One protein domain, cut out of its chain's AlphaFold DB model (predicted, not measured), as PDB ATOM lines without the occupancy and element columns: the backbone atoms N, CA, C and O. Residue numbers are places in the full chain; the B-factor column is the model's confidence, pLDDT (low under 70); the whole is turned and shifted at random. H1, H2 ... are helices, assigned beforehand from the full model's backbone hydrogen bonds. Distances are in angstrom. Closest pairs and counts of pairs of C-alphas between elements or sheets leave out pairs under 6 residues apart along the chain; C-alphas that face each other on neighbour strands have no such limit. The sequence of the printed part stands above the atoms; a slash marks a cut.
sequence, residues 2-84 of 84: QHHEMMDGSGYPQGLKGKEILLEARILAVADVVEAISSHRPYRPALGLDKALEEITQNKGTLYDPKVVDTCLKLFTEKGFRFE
ATOM      1  N   GLN A   2     143.929  73.300 114.781       93.56
ATOM      2  CA  GLN A   2     144.199  74.697 115.163       93.56
ATOM      3  C   GLN A   2     143.487  75.773 114.315       93.56
ATOM      4  O   GLN A   2     143.735  76.950 114.520       93.56
ATOM      5  N   HIS A   3     142.650  75.432 113.328       88.44
ATOM      6  CA  HIS A   3     142.067  76.452 112.429       88.44
ATOM      7  C   HIS A   3     141.008  77.344 113.108       88.44
ATOM      8  O   HIS A   3     140.564  78.314 112.508       88.44
ATOM      9  N   HIS A   4     140.616  77.022 114.346       93.94
ATOM     10  CA  HIS A   4     139.800  77.876 115.212       93.94
ATOM     11  C   HIS A   4     140.629  78.637 116.265       93.94
ATOM     12  O   HIS A   4     140.062  79.349 117.092       93.94
ATOM     13  N   GLU A   5     141.959  78.503 116.251       97.38
ATOM     14  CA  GLU A   5     142.846  79.382 117.015       97.38
ATOM     15  C   GLU A   5     142.883  80.764 116.347       97.38
ATOM     16  O   GLU A   5     142.818  80.873 115.120       97.38
ATOM     17  N   MET A   6     143.023  81.815 117.151       97.62
ATOM     18  CA  MET A   6     143.067  83.207 116.689       97.62
ATOM     19  C   MET A   6     144.405  83.827 117.070       97.62
ATOM     20  O   MET A   6     144.998  83.452 118.077       97.62
ATOM     21  N   MET A   7     144.897  84.789 116.288       97.69
ATOM     22  CA  MET A   7     146.239  85.358 116.483       97.69
ATOM     23  C   MET A   7     146.456  85.982 117.874       97.69
ATOM     24  O   MET A   7     147.586  85.952 118.370       97.69
ATOM     25  N   ASP A   8     145.404  86.492 118.517       97.56
ATOM     26  CA  ASP A   8     145.403  87.045 119.880       97.56
ATOM     27  C   ASP A   8     145.235  85.992 121.000       97.56
ATOM     28  O   ASP A   8     145.423  86.300 122.186       97.56
ATOM     29  N   GLY A   9     144.929  84.746 120.623       97.31
ATOM     30  CA  GLY A   9     144.655  83.591 121.483       97.31
ATOM     31  C   GLY A   9     143.273  83.572 122.119       97.31
ATOM     32  O   GLY A   9     143.082  82.878 123.111       97.31
ATOM     33  N   SER A  10     142.315  84.320 121.569       97.06
ATOM     34  CA  SER A  10     140.890  84.181 121.902       97.06
ATOM     35  C   SER A  10     140.254  82.906 121.324       97.06
ATOM     36  O   SER A  10     139.141  82.542 121.701       97.06
ATOM     37  N   GLY A  11     140.958  82.237 120.405       95.38
ATOM     38  CA  GLY A  11     140.532  80.995 119.769       95.38
ATOM     39  C   GLY A  11     140.698  79.747 120.642       95.38
ATOM     40  O   GLY A  11     141.070  79.811 121.813       95.38
ATOM     41  N   TYR A  12     140.380  78.593 120.061       96.44
ATOM     42  CA  TYR A  12     140.297  77.311 120.766       96.44
ATOM     43  C   TYR A  12     140.816  76.156 119.884       96.44
ATOM     44  O   TYR A  12     140.855  76.289 118.655       96.44
ATOM     45  N   PRO A  13     141.168  74.984 120.460       95.75
ATOM     46  CA  PRO A  13     140.990  74.556 121.858       95.75
ATOM     47  C   PRO A  13     142.120  74.913 122.833       95.75
ATOM     48  O   PRO A  13     141.933  74.749 124.034       95.75
ATOM     49  N   GLN A  14     143.289  75.327 122.350       96.56
ATOM     50  CA  GLN A  14     144.491  75.492 123.171       96.56
ATOM     51  C   GLN A  14     144.794  76.956 123.519       96.56
ATOM     52  O   GLN A  14     145.586  77.191 124.429       96.56
ATOM     53  N   GLY A  15     144.169  77.926 122.842       96.62
ATOM     54  CA  GLY A  15     144.408  79.352 123.079       96.62
ATOM     55  C   GLY A  15     145.789  79.795 122.594       96.62
ATOM     56  O   GLY A  15     146.440  80.630 123.228       96.62
ATOM     57  N   LEU A  16     146.260  79.192 121.498       97.50
ATOM     58  CA  LEU A  16     147.576  79.453 120.911       97.50
ATOM     59  C   LEU A  16     147.630  80.867 120.330       97.50
ATOM     60  O   LEU A  16     146.628  81.362 119.817       97.50
ATOM     61  N   LYS A  17     148.806  81.507 120.355       97.44
ATOM     62  CA  LYS A  17     148.973  82.890 119.891       97.44
ATOM     63  C   LYS A  17     149.995  83.018 118.779       97.44
ATOM     64  O   LYS A  17     151.043  82.373 118.756       97.44
ATOM     65  N   GLY A  18     149.727  83.937 117.857       95.69
ATOM     66  CA  GLY A  18     150.677  84.364 116.835       95.69
ATOM     67  C   GLY A  18     151.340  83.215 116.059       95.69
ATOM     68  O   GLY A  18     150.744  82.616 115.167       95.69
ATOM     69  N   LYS A  19     152.622  82.956 116.352       95.69
ATOM     70  CA  LYS A  19     153.445  81.947 115.657       95.69
ATOM     71  C   LYS A  19     153.353  80.541 116.255       95.69
ATOM     72  O   LYS A  19     153.901  79.618 115.664       95.69
ATOM     73  N   GLU A  20     152.684  80.376 117.392       97.38
ATOM     74  CA  GLU A  20     152.381  79.055 117.960       97.38
ATOM     75  C   GLU A  20     151.342  78.308 117.107       97.38
ATOM     76  O   GLU A  20     151.275  77.079 117.118       97.38
ATOM     77  N   ILE A  21     150.561  79.059 116.325       97.81
ATOM     78  CA  ILE A  21     149.590  78.543 115.366       97.81
ATOM     79  C   ILE A  21     150.311  78.192 114.057       97.81
ATOM     80  O   ILE A  21     151.009  79.022 113.463       97.81
ATOM     81  N   LEU A  22     150.095  76.970 113.570       97.88
ATOM     82  CA  LEU A  22     150.610  76.500 112.285       97.88
ATOM     83  C   LEU A  22     150.196  77.440 111.146       97.88
ATOM     84  O   LEU A  22     149.097  78.002 111.133       97.88
ATOM     85  N   LEU A  23     151.073  77.620 110.156       97.62
ATOM     86  CA  LEU A  23     150.786  78.484 109.009       97.62
ATOM     87  C   LEU A  23     149.538  78.011 108.253       97.62
ATOM     88  O   LEU A  23     148.687  78.822 107.907       97.62
ATOM     89  N   GLU A  24     149.406  76.706 108.059       97.56
ATOM     90  CA  GLU A  24     148.279  76.058 107.397       97.56
ATOM     91  C   GLU A  24     146.968  76.335 108.138       97.56
ATOM     92  O   GLU A  24     145.948  76.604 107.511       97.56
ATOM     93  N   ALA A  25     146.997  76.339 109.473       97.56
ATOM     94  CA  ALA A  25     145.830  76.664 110.286       97.56
ATOM     95  C   ALA A  25     145.438  78.142 110.162       97.56
ATOM     96  O   ALA A  25     144.255  78.439 110.037       97.56
ATOM     97  N   ARG A  26     146.416  79.055 110.109       98.25
ATOM     98  CA  ARG A  26     146.169  80.488 109.872       98.25
ATOM     99  C   ARG A  26     145.601  80.750 108.475       98.25
ATOM    100  O   ARG A  26     144.733  81.603 108.327       98.25
ATOM    101  N   ILE A  27     146.057  80.002 107.466       98.19
ATOM    102  CA  ILE A  27     145.497  80.034 106.105       98.19
ATOM    103  C   ILE A  27     144.048  79.544 106.109       98.19
ATOM    104  O   ILE A  27     143.173  80.229 105.581       98.19
ATOM    105  N   LEU A  28     143.790  78.393 106.736       97.75
ATOM    106  CA  LEU A  28     142.447  77.822 106.826       97.75
ATOM    107  C   LEU A  28     141.476  78.729 107.584       97.75
ATOM    108  O   LEU A  28     140.354  78.880 107.128       97.75
ATOM    109  N   ALA A  29     141.901  79.367 108.677       97.25
ATOM    110  CA  ALA A  29     141.051  80.276 109.447       97.25
ATOM    111  C   ALA A  29     140.515  81.436 108.588       97.25
ATOM    112  O   ALA A  29     139.327  81.741 108.620       97.25
ATOM    113  N   VAL A  30     141.377  82.054 107.771       98.12
ATOM    114  CA  VAL A  30     140.959  83.129 106.854       98.12
ATOM    115  C   VAL A  30     140.054  82.586 105.747       98.12
ATOM    116  O   VAL A  30     139.024  83.190 105.458       98.12
ATOM    117  N   ALA A  31     140.409  81.450 105.138       97.31
ATOM    118  CA  ALA A  31     139.604  80.847 104.077       97.31
ATOM    119  C   ALA A  31     138.193  80.460 104.562       97.31
ATOM    120  O   ALA A  31     137.215  80.770 103.883       97.31
ATOM    121  N   ASP A  32     138.095  79.853 105.749       96.12
ATOM    122  CA  ASP A  32     136.838  79.435 106.378       96.12
ATOM    123  C   ASP A  32     135.925  80.632 106.653       96.12
ATOM    124  O   ASP A  32     134.755  80.613 106.291       96.12
ATOM    125  N   VAL A  33     136.460  81.728 107.203       96.12
ATOM    126  CA  VAL A  33     135.679  82.951 107.458       96.12
ATOM    127  C   VAL A  33     135.163  83.562 106.157       96.12
ATOM    128  O   VAL A  33     133.993  83.949 106.077       96.12
ATOM    129  N   VAL A  34     136.007  83.631 105.122       97.19
ATOM    130  CA  VAL A  34     135.600  84.217 103.840       97.19
ATOM    131  C   VAL A  34     134.478  83.403 103.201       97.19
ATOM    132  O   VAL A  34     133.476  83.978 102.768       97.19
ATOM    133  N   GLU A  35     134.608  82.076 103.175       95.12
ATOM    134  CA  GLU A  35     133.573  81.178 102.661       95.12
ATOM    135  C   GLU A  35     132.303  81.250 103.522       95.12
ATOM    136  O   GLU A  35     131.201  81.441 103.008       95.12
ATOM    137  N   ALA A  36     132.443  81.203 104.848       94.12
ATOM    138  CA  ALA A  36     131.331  81.260 105.786       94.12
ATOM    139  C   ALA A  36     130.479  82.519 105.625       94.12
ATOM    140  O   ALA A  36     129.252  82.439 105.723       94.12
ATOM    141  N   ILE A  37     131.118  83.668 105.382       95.38
ATOM    142  CA  ILE A  37     130.436  84.949 105.185       95.38
ATOM    143  C   ILE A  37     129.849  85.065 103.773       95.38
ATOM    144  O   ILE A  37     128.741  85.599 103.625       95.38
ATOM    145  N   SER A  38     130.537  84.538 102.763       94.19
ATOM    146  CA  SER A  38     130.124  84.642 101.358       94.19
ATOM    147  C   SER A  38     129.027  83.647 100.969       94.19
ATOM    148  O   SER A  38     128.260  83.933 100.055       94.19
ATOM    149  N   SER A  39     128.915  82.515 101.663       91.38
ATOM    150  CA  SER A  39     127.994  81.429 101.315       91.38
ATOM    151  C   SER A  39     126.643  81.521 102.031       91.38
ATOM    152  O   SER A  39     126.529  81.989 103.172       91.38
ATOM    153  N   HIS A  40     125.595  81.030 101.360       89.88
ATOM    154  CA  HIS A  40     124.267  80.865 101.951       89.88
ATOM    155  C   HIS A  40     124.276  79.701 102.950       89.88
ATOM    156  O   HIS A  40     124.785  78.621 102.654       89.88
ATOM    157  N   ARG A  41     123.691  79.904 104.132       89.88
ATOM    158  CA  ARG A  41     123.538  78.880 105.175       89.88
ATOM    159  C   ARG A  41     122.059  78.760 105.565       89.88
ATOM    160  O   ARG A  41     121.354  79.763 105.472       89.88
ATOM    161  N   PRO A  42     121.587  77.599 106.072       88.31
ATOM    162  CA  PRO A  42     120.164  77.348 106.353       88.31
ATOM    163  C   PRO A  42     119.439  78.422 107.185       88.31
ATOM    164  O   PRO A  42     118.228  78.565 107.073       88.31
ATOM    165  N   TYR A  43     120.175  79.193 107.994       87.38
ATOM    166  CA  TYR A  43     119.639  80.245 108.869       87.38
ATOM    167  C   TYR A  43     120.241  81.633 108.620       87.38
ATOM    168  O   TYR A  43     119.978  82.565 109.376       87.38
ATOM    169  N   ARG A  44     121.093  81.784 107.601       86.69
ATOM    170  CA  ARG A  44     121.801  83.037 107.334       86.69
ATOM    171  C   ARG A  44     122.041  83.189 105.832       86.69
ATOM    172  O   ARG A  44     122.825  82.410 105.280       86.69
ATOM    173  N   PRO A  45     121.419  84.176 105.165       88.12
ATOM    174  CA  PRO A  45     121.735  84.441 103.773       88.12
ATOM    175  C   PRO A  45     123.212  84.813 103.609       88.12
ATOM    176  O   PRO A  45     123.856  85.293 104.547       88.12
ATOM    177  N   ALA A  46     123.738  84.583 102.407       91.88
ATOM    178  CA  ALA A  46     125.049  85.082 102.018       91.88
ATOM    179  C   ALA A  46     125.095  86.601 102.230       91.88
ATOM    180  O   ALA A  46     124.209  87.316 101.760       91.88
ATOM    181  N   LEU A  47     126.126  87.090 102.922       92.75
ATOM    182  CA  LEU A  47     126.362  88.534 103.048       92.75
ATOM    183  C   LEU A  47     127.177  89.083 101.869       92.75
ATOM    184  O   LEU A  47     127.290  90.296 101.713       92.75
ATOM    185  N   GLY A  48     127.710  88.189 101.034       93.81
ATOM    186  CA  GLY A  48     128.498  88.518  99.856       93.81
ATOM    187  C   GLY A  48     129.994  88.639 100.140       93.81
ATOM    188  O   GLY A  48     130.435  88.743 101.288       93.81
ATOM    189  N   LEU A  49     130.765  88.627  99.051       94.56
ATOM    190  CA  LEU A  49     132.225  88.653  99.092       94.56
ATOM    191  C   LEU A  49     132.762  89.946  99.717       94.56
ATOM    192  O   LEU A  49     133.675  89.886 100.531       94.56
ATOM    193  N   ASP A  50     132.174  91.102  99.407       94.94
ATOM    194  CA  ASP A  50     132.649  92.386  99.940       94.94
ATOM    195  C   ASP A  50     132.619  92.412 101.472       94.94
ATOM    196  O   ASP A  50     133.573  92.852 102.109       94.94
ATOM    197  N   LYS A  51     131.561  91.854 102.074       96.75
ATOM    198  CA  LYS A  51     131.449  91.723 103.532       96.75
ATOM    199  C   LYS A  51     132.444  90.736 104.116       96.75
ATOM    200  O   LYS A  51     132.971  90.976 105.197       96.75
ATOM    201  N   ALA A  52     132.735  89.658 103.397       96.88
ATOM    202  CA  ALA A  52     133.757  88.707 103.799       96.88
ATOM    203  C   ALA A  52     135.164  89.334 103.800       96.88
ATOM    204  O   ALA A  52     135.919  89.151 104.753       96.88
ATOM    205  N   LEU A  53     135.504  90.105 102.761       97.19
ATOM    206  CA  LEU A  53     136.795  90.790 102.655       97.19
ATOM    207  C   LEU A  53     136.921  91.950 103.654       97.19
ATOM    208  O   LEU A  53     138.009  92.185 104.184       97.19
ATOM    209  N   GLU A  54     135.821  92.651 103.946       98.06
ATOM    210  CA  GLU A  54     135.755  93.676 104.991       98.06
ATOM    211  C   GLU A  54     136.055  93.080 106.378       98.06
ATOM    212  O   GLU A  54     136.934  93.591 107.071       98.06
ATOM    213  N   GLU A  55     135.412  91.966 106.747       98.31
ATOM    214  CA  GLU A  55     135.600  91.289 108.042       98.31
ATOM    215  C   GLU A  55     137.070  90.931 108.308       98.31
ATOM    216  O   GLU A  55     137.639  91.279 109.349       98.31
ATOM    217  N   ILE A  56     137.710  90.241 107.355       98.38
ATOM    218  CA  ILE A  56     139.097  89.790 107.531       98.38
ATOM    219  C   ILE A  56     140.080  90.963 107.556       98.38
ATOM    220  O   ILE A  56     141.135  90.876 108.183       98.38
ATOM    221  N   THR A  57     139.725  92.070 106.898       98.44
ATOM    222  CA  THR A  57     140.522  93.299 106.868       98.44
ATOM    223  C   THR A  57     140.425  94.049 108.192       98.44
ATOM    224  O   THR A  57     141.454  94.468 108.721       98.44
ATOM    225  N   GLN A  58     139.219  94.189 108.752       98.44
ATOM    226  CA  GLN A  58     138.992  94.863 110.035       98.44
ATOM    227  C   GLN A  58     139.692  94.148 111.194       98.44
ATOM    228  O   GLN A  58     140.235  94.800 112.082       98.44
ATOM    229  N   ASN A  59     139.745  92.816 111.154       98.25
ATOM    230  CA  ASN A  59     140.354  91.995 112.203       98.25
ATOM    231  C   ASN A  59     141.813  91.582 111.908       98.25
ATOM    232  O   ASN A  59     142.384  90.723 112.598       98.25
ATOM    233  N   LYS A  60     142.439  92.175 110.882       98.31
ATOM    234  CA  LYS A  60     143.811  91.868 110.465       98.31
ATOM    235  C   LYS A  60     144.816  92.201 111.569       98.31
ATOM    236  O   LYS A  60     144.912  93.339 112.011       98.31
ATOM    237  N   GLY A  61     145.633  91.225 111.961       96.31
ATOM    238  CA  GLY A  61     146.654  91.388 113.001       96.31
ATOM    239  C   GLY A  61     146.147  91.201 114.430       96.31
ATOM    240  O   GLY A  61     146.975  91.080 115.330       96.31
ATOM    241  N   THR A  62     144.829  91.111 114.626       97.38
ATOM    242  CA  THR A  62     144.212  90.771 115.914       97.38
ATOM    243  C   THR A  62     143.727  89.330 115.906       97.38
ATOM    244  O   THR A  62     144.262  88.508 116.643       97.38
ATOM    245  N   LEU A  63     142.776  88.992 115.032       97.88
ATOM    246  CA  LEU A  63     142.264  87.622 114.920       97.88
ATOM    247  C   LEU A  63     143.007  86.835 113.842       97.88
ATOM    248  O   LEU A  63     143.302  85.654 114.021       97.88
ATOM    249  N   TYR A  64     143.375  87.503 112.747       98.38
ATOM    250  CA  TYR A  64     143.925  86.856 111.557       98.38
ATOM    251  C   TYR A  64     145.361  87.277 111.265       98.38
ATOM    252  O   TYR A  64     145.768  88.409 111.532       98.38
ATOM    253  N   ASP A  65     146.138  86.365 110.680       98.38
ATOM    254  CA  ASP A  65     147.517  86.650 110.290       98.38
ATOM    255  C   ASP A  65     147.554  87.713 109.175       98.38
ATOM    256  O   ASP A  65     146.967  87.488 108.109       98.38
ATOM    257  N   PRO A  66     148.270  88.842 109.359       98.31
ATOM    258  CA  PRO A  66     148.317  89.910 108.367       98.31
ATOM    259  C   PRO A  66     148.754  89.462 106.976       98.31
ATOM    260  O   PRO A  66     148.182  89.898 105.981       98.31
ATOM    261  N   LYS A  67     149.740  88.563 106.892       98.31
ATOM    262  CA  LYS A  67     150.274  88.091 105.613       98.31
ATOM    263  C   LYS A  67     149.265  87.208 104.889       98.31
ATOM    264  O   LYS A  67     149.180  87.261 103.662       98.31
ATOM    265  N   VAL A  68     148.512  86.401 105.633       98.44
ATOM    266  CA  VAL A  68     147.454  85.556 105.068       98.44
ATOM    267  C   VAL A  68     146.306  86.421 104.558       98.44
ATOM    268  O   VAL A  68     145.901  86.242 103.412       98.44
ATOM    269  N   VAL A  69     145.838  87.391 105.353       98.62
ATOM    270  CA  VAL A  69     144.786  88.336 104.938       98.62
ATOM    271  C   VAL A  69     145.202  89.080 103.672       98.62
ATOM    272  O   VAL A  69     144.479  89.042 102.682       98.62
ATOM    273  N   ASP A  70     146.400  89.670 103.650       98.56
ATOM    274  CA  ASP A  70     146.892  90.409 102.480       98.56
ATOM    275  C   ASP A  70     146.998  89.511 101.236       98.56
ATOM    276  O   ASP A  70     146.706  89.942 100.122       98.56
ATOM    277  N   THR A  71     147.381  88.244 101.411       98.31
ATOM    278  CA  THR A  71     147.437  87.274 100.306       98.31
ATOM    279  C   THR A  71     146.040  86.905  99.806       98.31
ATOM    280  O   THR A  71     145.835  86.805  98.596       98.31
ATOM    281  N   CYS A  72     145.077  86.732 100.715       98.06
ATOM    282  CA  CYS A  72     143.683  86.452 100.381       98.06
ATOM    283  C   CYS A  72     143.054  87.623  99.614       98.06
ATOM    284  O   CYS A  72     142.494  87.414  98.543       98.06
ATOM    285  N   LEU A  73     143.246  88.864 100.077       97.88
ATOM    286  CA  LEU A  73     142.764  90.061  99.380       97.88
ATOM    287  C   LEU A  73     143.288  90.120  97.942       97.88
ATOM    288  O   LEU A  73     142.498  90.241  97.009       97.88
ATOM    289  N   LYS A  74     144.600  89.934  97.746       97.88
ATOM    290  CA  LYS A  74     145.219  89.910  96.408       97.88
ATOM    291  C   LYS A  74     144.655  88.821  95.501       97.88
ATOM    292  O   LYS A  74     144.568  89.012  94.290       97.88
ATOM    293  N   LEU A  75     144.281  87.670  96.060       96.94
ATOM    294  CA  LEU A  75     143.685  86.585  95.285       96.94
ATOM    295  C   LEU A  75     142.365  87.027  94.630       96.94
ATOM    296  O   LEU A  75     142.143  86.743  93.453       96.94
ATOM    297  N   PHE A  76     141.528  87.764  95.358       95.19
ATOM    298  CA  PHE A  76     140.259  88.273  94.835       95.19
ATOM    299  C   PHE A  76     140.428  89.534  93.977       95.19
ATOM    300  O   PHE A  76     139.785  89.648  92.936       95.19
ATOM    301  N   THR A  77     141.300  90.469  94.371       93.56
ATOM    302  CA  THR A  77     141.410  91.782  93.710       93.56
ATOM    303  C   THR A  77     142.339  91.791  92.499       93.56
ATOM    304  O   THR A  77     142.036  92.449  91.508       93.56
ATOM    305  N   GLU A  78     143.461  91.068  92.551       94.44
ATOM    306  CA  GLU A  78     144.483  91.082  91.493       94.44
ATOM    307  C   GLU A  78     144.409  89.836  90.609       94.44
ATOM    308  O   GLU A  78     144.619  89.914  89.401       94.44
ATOM    309  N   LYS A  79     144.111  88.673  91.202       92.31
ATOM    310  CA  LYS A  79     144.079  87.391  90.475       92.31
ATOM    311  C   LYS A  79     142.689  86.987  89.986       92.31
ATOM    312  O   LYS A  79     142.570  85.976  89.300       92.31
ATOM    313  N   GLY A  80     141.657  87.766  90.317       90.56
ATOM    314  CA  GLY A  80     140.299  87.582  89.805       90.56
ATOM    315  C   GLY A  80     139.637  86.268  90.219       90.56
ATOM    316  O   GLY A  80     138.769  85.782  89.493       90.56
ATOM    317  N   PHE A  81     140.041  85.679  91.349       93.25
ATOM    318  CA  PHE A  81     139.409  84.469  91.869       93.25
ATOM    319  C   PHE A  81     137.921  84.704  92.165       93.25
ATOM    320  O   PHE A  81     137.524  85.766  92.651       93.25
ATOM    321  N   ARG A  82     137.097  83.693  91.878       88.75
ATOM    322  CA  ARG A  82     135.659  83.659  92.163       88.75
ATOM    323  C   ARG A  82     135.296  82.264  92.662       88.75
ATOM    324  O   ARG A  82     135.937  81.300  92.260       88.75
ATOM    325  N   PHE A  83     134.267  82.174  93.500       84.56
ATOM    326  CA  PHE A  83     133.798  80.914  94.091       84.56
ATOM    327  C   PHE A  83     133.039  79.980  93.125       84.56
ATOM    328  O   PHE A  83     132.699  78.882  93.546       84.56
ATOM    329  N   GLU A  84     132.875  80.382  91.857       69.38
ATOM    330  CA  GLU A  84     131.931  79.837  90.852       69.38
ATOM    331  C   GLU A  84     130.473  80.285  91.033       69.38
ATOM    332  O   GLU A  84     129.996  80.414  92.184       69.38
TER     333      GLU A  84
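What this domain is: This is residues 2 to 84 of the 84 residues of a protein of Candidatus Desulfofervidus auxilii (UniProt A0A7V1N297). Three helices make the core: H2 and H3 form a hairpin side by side, running opposite ways, and H1 crosses both of them at a steep tilt. Residues 2 to 22, with no named element, wind in loops at the end where H1 and H3 begin and H2 ends, while the link of residues 39 to 48 loops out from the end of H1 and comes back to H2. The 83 printed residues hold three named helices, in the order H1, H2, H3, and no named strand. The class is all helix, though under half of the residues, 38 of 83, are in named elements. The whole is compact, with a radius of gyration of the C-alphas of 12.8 A, and spans 33 by 32 by 20 A.

How they stand to each other: Start at Gln 2 and pass residues 2 to 22, whose C-alphas lie 10 to 19 A from the mean of all C-alphas. Then look at H1, residues 23 to 38, and H2, residues 49 to 58: they touch, at a steep tilt of 46 degrees, opposite ways. Their closest C-alphas are those of Val 34 and Ala 52, 4.9 A apart. Next comes H3, residues 66 to 77, which touches H1 at a steep tilt of 45 degrees, the same way. H1 touches H3 with residues 26 to 31 alone, and H3 touches H1 with residues 68 to 72 alone; their closest C-alphas are those of Ile 27 and Val 68, 5.9 A apart. H2 and H3 are a helical hairpin at a shallow tilt of 23 degrees, opposite ways. They only just touch, with 3 pairs of C-alphas within 8 A; H3 does so with residues 69 to 73 alone, and the closest C-alphas, of Ile 56 and Val 69, are 6.4 A apart. The helix packing is mostly crossed, but only just: of the three touching pairs, 1 is at a shallow tilt. In H1, H2 and H3 each O i to N i+4 pair is within hydrogen-bond range.

Where its parts are: Find C-alpha 23 at (150.786, 78.484, 109.009); from there H1 runs 22.9 A to C-alpha 38. Find C-alpha 49 at (132.225, 88.653, 99.092), where H2 begins; it covers 14.3 A to C-alpha 58. H3 runs 16.3 A from C-alpha 66 to C-alpha 77 at (141.410, 91.782, 93.710).

The domain as a whole: The two C-alphas farthest apart, those of Gln 14 and Gly 80, are 35.7 A apart. The printed part has no cut, and the links H1 to H2 and H2 to H3 are short. Mean pLDDT of the printed part is 95.3; look at residue 84, the chain's last, for the one value under 70.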